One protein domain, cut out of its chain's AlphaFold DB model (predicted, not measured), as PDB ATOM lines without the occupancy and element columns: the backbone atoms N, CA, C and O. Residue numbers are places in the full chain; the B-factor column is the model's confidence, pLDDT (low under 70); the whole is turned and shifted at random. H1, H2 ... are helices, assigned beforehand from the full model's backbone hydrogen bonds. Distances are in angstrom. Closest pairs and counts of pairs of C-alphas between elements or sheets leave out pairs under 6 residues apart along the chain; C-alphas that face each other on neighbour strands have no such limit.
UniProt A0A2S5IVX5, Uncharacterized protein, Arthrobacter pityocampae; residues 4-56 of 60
ATOM      1  N   SER A   4     212.047 164.019 204.786       91.50
ATOM      2  CA  SER A   4     212.566 163.135 205.830       91.50
ATOM      3  C   SER A   4     213.535 162.090 205.279       91.50
ATOM      4  O   SER A   4     214.567 161.841 205.893       91.50
ATOM      5  N   THR A   5     213.260 161.511 204.106       93.69
ATOM      6  CA  THR A   5     214.178 160.555 203.463       93.69
ATOM      7  C   THR A   5     215.473 161.238 203.032       93.69
ATOM      8  O   THR A   5     216.551 160.689 203.231       93.69
ATOM      9  N   ILE A   6     215.384 162.463 202.504       90.69
ATOM     10  CA  ILE A   6     216.569 163.260 202.157       90.69
ATOM     11  C   ILE A   6     217.393 163.551 203.417       90.69
ATOM     12  O   ILE A   6     218.596 163.310 203.420       90.69
ATOM     13  N   GLY A   7     216.748 163.997 204.501       86.94
ATOM     14  CA  GLY A   7     217.417 164.235 205.783       86.94
ATOM     15  C   GLY A   7     218.103 162.986 206.346       86.94
ATOM     16  O   GLY A   7     219.236 163.076 206.814       86.94
ATOM     17  N   LEU A   8     217.464 161.818 206.230       94.00
ATOM     18  CA  LEU A   8     218.039 160.531 206.627       94.00
ATOM     19  C   LEU A   8     219.322 160.214 205.844       94.00
ATOM     20  O   LEU A   8     220.339 159.890 206.450       94.00
ATOM     21  N   PHE A   9     219.299 160.337 204.513       93.75
ATOM     22  CA  PHE A   9     220.483 160.081 203.684       93.75
ATOM     23  C   PHE A   9     221.612 161.075 203.955       93.75
ATOM     24  O   PHE A   9     222.766 160.664 204.053       93.75
ATOM     25  N   VAL A  10     221.290 162.360 204.123       89.44
ATOM     26  CA  VAL A  10     222.281 163.382 204.486       89.44
ATOM     27  C   VAL A  10     222.939 163.026 205.821       89.44
ATOM     28  O   VAL A  10     224.164 162.988 205.901       89.44
ATOM     29  N   GLY A  11     222.149 162.699 206.848       85.62
ATOM     30  CA  GLY A  11     222.668 162.306 208.160       85.62
ATOM     31  C   GLY A  11     223.518 161.034 208.115       85.62
ATOM     32  O   GLY A  11     224.583 160.991 208.724       85.62
ATOM     33  N   LEU A  12     223.093 160.024 207.352       91.25
ATOM     34  CA  LEU A  12     223.834 158.773 207.180       91.25
ATOM     35  C   LEU A  12     225.207 159.005 206.534       91.25
ATOM     36  O   LEU A  12     226.207 158.490 207.026       91.25
ATOM     37  N   LEU A  13     225.264 159.801 205.463       86.88
ATOM     38  CA  LEU A  13     226.513 160.120 204.764       86.88
ATOM     39  C   LEU A  13     227.461 160.950 205.640       86.88
ATOM     40  O   LEU A  13     228.661 160.673 205.674       86.88
ATOM     41  N   LEU A  14     226.925 161.922 206.388       83.25
ATOM     42  CA  LEU A  14     227.705 162.714 207.344       83.25
ATOM     43  C   LEU A  14     228.251 161.848 208.488       83.25
ATOM     44  O   LEU A  14     229.422 161.971 208.833       83.25
ATOM     45  N   GLY A  15     227.439 160.947 209.048       81.94
ATOM     46  CA  GLY A  15     227.878 160.015 210.088       81.94
ATOM     47  C   GLY A  15     228.974 159.067 209.600       81.94
ATOM     48  O   GLY A  15     229.931 158.813 210.325       81.94
ATOM     49  N   PHE A  16     228.883 158.610 208.347       82.88
ATOM     50  CA  PHE A  16     229.930 157.806 207.718       82.88
ATOM     51  C   PHE A  16     231.253 158.580 207.673       82.88
ATOM     52  O   PHE A  16     232.264 158.092 208.165       82.88
ATOM     53  N   ALA A  17     231.241 159.824 207.189       78.50
ATOM     54  CA  ALA A  17     232.433 160.669 207.096       78.50
ATOM     55  C   ALA A  17     233.170 160.868 208.433       78.50
ATOM     56  O   ALA A  17     234.396 160.919 208.448       78.50
ATOM     57  N   VAL A  18     232.433 160.940 209.547       74.12
ATOM     58  CA  VAL A  18     233.002 161.091 210.897       74.12
ATOM     59  C   VAL A  18     233.741 159.830 211.366       74.12
ATOM     60  O   VAL A  18     234.708 159.935 212.111       74.12
ATOM     61  N   ILE A  19     233.311 158.633 210.951       77.38
ATOM     62  CA  ILE A  19     233.926 157.368 211.394       77.38
ATOM     63  C   ILE A  19     235.260 157.107 210.677       77.38
ATOM     64  O   ILE A  19     236.160 156.502 211.258       77.38
ATOM     65  N   PHE A  20     235.405 157.558 209.428       74.56
ATOM     66  CA  PHE A  20     236.570 157.240 208.589       74.56
ATOM     67  C   PHE A  20     237.722 158.246 208.679       74.56
ATOM     68  O   PHE A  20     238.734 158.047 208.010       74.56
ATOM     69  N   GLY A  21     237.619 159.295 209.494       66.44
ATOM     70  CA  GLY A  21     238.697 160.266 209.592       66.44
ATOM     71  C   GLY A  21     238.586 161.197 210.790       66.44
ATOM     72  O   GLY A  21     237.506 161.423 211.332       66.44
ATOM     73  N   GLY A  22     239.733 161.713 211.223       76.88
ATOM     74  CA  GLY A  22     239.810 162.730 212.261       76.88
ATOM     75  C   GLY A  22     239.148 164.056 211.862       76.88
ATOM     76  O   GLY A  22     238.417 164.190 210.880       76.88
ATOM     77  N   PHE A  23     239.402 165.088 212.666       78.81
ATOM     78  CA  PHE A  23     238.785 166.406 212.489       78.81
ATOM     79  C   PHE A  23     239.043 167.027 211.101       78.81
ATOM     80  O   PHE A  23     238.164 167.690 210.546       78.81
ATOM     81  N   LEU A  24     240.232 166.810 210.527       82.75
ATOM     82  CA  LEU A  24     240.612 167.386 209.232       82.75
ATOM     83  C   LEU A  24     239.922 166.678 208.064       82.75
ATOM     84  O   LEU A  24     239.561 167.311 207.076       82.75
ATOM     85  N   GLU A  25     239.700 165.380 208.189       83.31
ATOM     86  CA  GLU A  25     239.042 164.541 207.202       83.31
ATOM     87  C   GLU A  25     237.544 164.847 207.144       83.31
ATOM     88  O   GLU A  25     236.989 164.979 206.053       83.31
ATOM     89  N   PHE A  26     236.909 165.085 208.295       81.75
ATOM     90  CA  PHE A  26     235.545 165.614 208.347       81.75
ATOM     91  C   PHE A  26     235.435 166.963 207.617       81.75
ATOM     92  O   PHE A  26     234.531 167.166 206.801       81.75
ATOM     93  N   LEU A  27     236.387 167.871 207.857       86.44
ATOM     94  CA  LEU A  27     236.426 169.172 207.189       86.44
ATOM     95  C   LEU A  27     236.655 169.035 205.674       86.44
ATOM     96  O   LEU A  27     236.012 169.737 204.891       86.44
ATOM     97  N   ALA A  28     237.511 168.103 205.251       85.12
ATOM     98  CA  ALA A  28     237.729 167.790 203.842       85.12
ATOM     99  C   ALA A  28     236.451 167.255 203.174       85.12
ATOM    100  O   ALA A  28     236.129 167.668 202.061       85.12
ATOM    101  N   VAL A  29     235.680 166.401 203.857       85.44
ATOM    102  CA  VAL A  29     234.387 165.921 203.347       85.44
ATOM    103  C   VAL A  29     233.383 167.064 203.207       85.44
ATOM    104  O   VAL A  29     232.718 167.149 202.174       85.44
ATOM    105  N   ILE A  30     233.299 167.974 204.183       88.00
ATOM    106  CA  ILE A  30     232.456 169.177 204.062       88.00
ATOM    107  C   ILE A  30     232.876 170.010 202.849       88.00
ATOM    108  O   ILE A  30     232.018 170.449 202.081       88.00
ATOM    109  N   LEU A  31     234.182 170.205 202.650       91.62
ATOM    110  CA  LEU A  31     234.701 170.956 201.513       91.62
ATOM    111  C   LEU A  31     234.314 170.290 200.186       91.62
ATOM    112  O   LEU A  31     233.788 170.958 199.298       91.62
ATOM    113  N   PHE A  32     234.497 168.975 200.064       89.75
ATOM    114  CA  PHE A  32     234.087 168.221 198.877       89.75
ATOM    115  C   PHE A  32     232.576 168.268 198.644       89.75
ATOM    116  O   PHE A  32     232.144 168.443 197.504       89.75
ATOM    117  N   ALA A  33     231.765 168.163 199.698       88.44
ATOM    118  CA  ALA A  33     230.314 168.284 199.602       88.44
ATOM    119  C   ALA A  33     229.898 169.681 199.113       88.44
ATOM    120  O   ALA A  33     229.031 169.797 198.247       88.44
ATOM    121  N   ALA A  34     230.546 170.738 199.612       91.25
ATOM    122  CA  ALA A  34     230.318 172.106 199.159       91.25
ATOM    123  C   ALA A  34     230.713 172.289 197.685       91.25
ATOM    124  O   ALA A  34     229.929 172.832 196.908       91.25
ATOM    125  N   VAL A  35     231.880 171.782 197.273       91.69
ATOM    126  CA  VAL A  35     232.322 171.812 195.869       91.69
ATOM    127  C   VAL A  35     231.345 171.046 194.978       91.69
ATOM    128  O   VAL A  35     230.898 171.582 193.968       91.69
ATOM    129  N   GLY A  36     230.949 169.832 195.365       86.56
ATOM    130  CA  GLY A  36     229.977 169.024 194.631       86.56
ATOM    131  C   GLY A  36     228.608 169.696 194.520       86.56
ATOM    132  O   GLY A  36     227.983 169.635 193.465       86.56
ATOM    133  N   LEU A  37     228.167 170.407 195.563       84.69
ATOM    134  CA  LEU A  37     226.946 171.212 195.524       84.69
ATOM    135  C   LEU A  37     227.067 172.378 194.537       84.69
ATOM    136  O   LEU A  37     226.138 172.617 193.769       84.69
ATOM    137  N   VAL A  38     228.192 173.097 194.538       82.50
ATOM    138  CA  VAL A  38     228.448 174.219 193.617       82.50
ATOM    139  C   VAL A  38     228.523 173.734 192.169       82.50
ATOM    140  O   VAL A  38     227.866 174.302 191.298       82.50
ATOM    141  N   VAL A  39     229.261 172.654 191.912       84.25
ATOM    142  CA  VAL A  39     229.367 172.040 190.581       84.25
ATOM    143  C   VAL A  39     228.012 171.495 190.133       84.25
ATOM    144  O   VAL A  39     227.593 171.764 189.014       84.25
ATOM    145  N   GLY A  40     227.285 170.799 191.007       80.75
ATOM    146  CA  GLY A  40     225.940 170.305 190.715       80.75
ATOM    147  C   GLY A  40     224.967 171.436 190.380       80.75
ATOM    148  O   GLY A  40     224.219 171.328 189.418       80.75
ATOM    149  N   ARG A  41     225.033 172.565 191.099       78.06
ATOM    150  CA  ARG A  41     224.252 173.781 190.801       78.06
ATOM    151  C   ARG A  41     224.609 174.386 189.444       78.06
ATOM    152  O   ARG A  41     223.710 174.853 188.748       78.06
ATOM    153  N   LEU A  42     225.890 174.368 189.074       74.69
ATOM    154  CA  LEU A  42     226.373 174.852 187.782       74.69
ATOM    155  C   LEU A  42     225.916 173.944 186.626       74.69
ATOM    156  O   LEU A  42     225.451 174.448 185.608       74.69
ATOM    157  N   LEU A  43     226.004 172.622 186.799       76.12
ATOM    158  CA  LEU A  43     225.612 171.619 185.799       76.12
ATOM    159  C   LEU A  43     224.097 171.497 185.630       76.12
ATOM    160  O   LEU A  43     223.624 171.292 184.516       76.12
ATOM    161  N   ASP A  44     223.333 171.666 186.711       70.06
ATOM    162  CA  ASP A  44     221.868 171.665 186.676       70.06
ATOM    163  C   ASP A  44     221.300 172.828 185.837       70.06
ATOM    164  O   ASP A  44     220.088 172.890 185.637       70.06
ATOM    165  N   GLY A  45     222.129 173.793 185.409       59.50
ATOM    166  CA  GLY A  45     221.674 175.040 184.785       59.50
ATOM    167  C   GLY A  45     220.854 175.923 185.737       59.50
ATOM    168  O   GLY A  45     220.322 176.944 185.323       59.50
ATOM    169  N   LYS A  46     220.767 175.529 187.019       52.28
ATOM    170  CA  LYS A  46     220.009 176.165 188.111       52.28
ATOM    171  C   LYS A  46     220.852 177.134 188.936       52.28
ATOM    172  O   LYS A  46     220.448 177.521 190.033       52.28
ATOM    173  N   ILE A  47     221.994 177.586 188.420       51.56
ATOM    174  CA  ILE A  47     222.323 178.995 188.636       51.56
ATOM    175  C   ILE A  47     221.357 179.759 187.742       51.56
ATOM    176  O   ILE A  47     221.697 180.183 186.640       51.56
ATOM    177  N   ASP A  48     220.125 179.890 188.220       54.78
ATOM    178  CA  ASP A  48     219.196 180.841 187.658       54.78
ATOM    179  C   ASP A  48     219.726 182.218 188.067       54.78
ATOM    180  O   ASP A  48     219.360 182.794 189.093       54.78
ATOM    181  N   LEU A  49     220.687 182.732 187.291       51.44
ATOM    182  CA  LEU A  49     221.142 184.119 187.380       51.44
ATOM    183  C   LEU A  49     219.934 185.076 187.317       51.44
ATOM    184  O   LEU A  49     220.059 186.215 187.753       51.44
ATOM    185  N   GLN A  50     218.771 184.622 186.825       50.91
ATOM    186  CA  GLN A  50     217.523 185.380 186.789       50.91
ATOM    187  C   GLN A  50     216.853 185.549 188.156       50.91
ATOM    188  O   GLN A  50     216.240 186.588 188.356       50.91
ATOM    189  N   ASP A  51     217.003 184.638 189.123       51.28
ATOM    190  CA  ASP A  51     216.380 184.819 190.451       51.28
ATOM    191  C   ASP A  51     217.189 185.798 191.325       51.28
ATOM    192  O   ASP A  51     216.642 186.610 192.075       51.28
ATOM    193  N   LEU A  52     218.516 185.817 191.149       53.09
ATOM    194  CA  LEU A  52     219.404 186.817 191.754       53.09
ATOM    195  C   LEU A  52     219.379 188.168 191.004       53.09
ATOM    196  O   LEU A  52     219.589 189.207 191.633       53.09
ATOM    197  N   ALA A  53     219.080 188.195 189.697       56.97
ATOM    198  CA  ALA A  53     218.916 189.428 188.910       56.97
ATOM    199  C   ALA A  53     217.470 189.976 188.883       56.97
ATOM    200  O   ALA A  53     217.263 191.152 188.575       56.97
ATOM    201  N   GLY A  54     216.469 189.161 189.222       54.00
ATOM    202  CA  GLY A  54     215.040 189.486 189.159       54.00
ATOM    203  C   GLY A  54     214.485 190.161 190.413       54.00
ATOM    204  O   GLY A  54     213.492 190.883 190.334       54.00
ATOM    205  N   SER A  55     215.175 190.072 191.556       52.66
ATOM    206  CA  SER A  55     214.778 190.769 192.796       52.66
ATOM    207  C   SER A  55     215.003 192.302 192.760       52.66
ATOM    208  O   SER A  55     214.987 192.987 193.782       52.66
ATOM    209  N   ARG A  56     215.188 192.885 191.565       57.50
ATOM    210  CA  ARG A  56     215.238 194.338 191.317       57.50
ATOM    211  C   ARG A  56     214.210 194.833 190.293       57.50
ATOM    212  O   ARG A  56     214.411 195.902 189.715       57.50
TER     213      ARG A  56
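What this domain is: This is residues 4 to 56 of the 60 residues of an uncharacterized protein of Arthrobacter pityocampae (UniProt A0A2S5IVX5). Two helices, H1 and the longer H2, make an open V: they meet near the link that joins them and spread apart from there, and a short third helix, H3, lies beyond the far end of H2. H2 with the stretch after it makes most of the length, and residues 4 to 12 of H1 stick out as the other arm of the V. The printed part has 53 residues with three named helices, H1, H2 and H3 in that order, and no named strand; the class is all helix. It is elongated, spanning 45 by 26 by 20 A, and only just extended, close to loose, with a radius of gyration of the C-alphas of 15.1 A.

Where its parts are: H1, residues 4 to 19, begins at C-alpha 4 (212.566, 163.135, 205.830) and is 22.8 A long from first to last C-alpha. H2, residues 23 to 43, begins at C-alpha 23 (238.785, 166.406, 212.489) and is 30.2 A long. H3, residues 49 to 54, is 8.3 A long and ends at C-alpha 54 (215.040, 189.486, 189.159).

How they stand to each other: H1 and H2 form a helical hairpin, running opposite ways at a steep tilt of 41 degrees. They touch through residues 17 to 18 of H1 and 25 to 29 of H2 alone; the closest C-alphas, of Val 18 and Phe 26, are 5.8 A apart. H3 is apart from H1 and from H2. In H1, H2 and H3 every O i to N i+4 pair is within hydrogen-bond range.

The domain as a whole: The C-alphas farthest apart, of Phe 20 and Arg 56, are 46.1 A apart. The printed part has no cut, and the links from H1 to H2 and from H2 to H3 are tight. Residues 39 to 46 and 48 to 56 also stand free. The mean pLDDT of the printed part is 77.1; residue 21 and residues 45 to 56 are under 70.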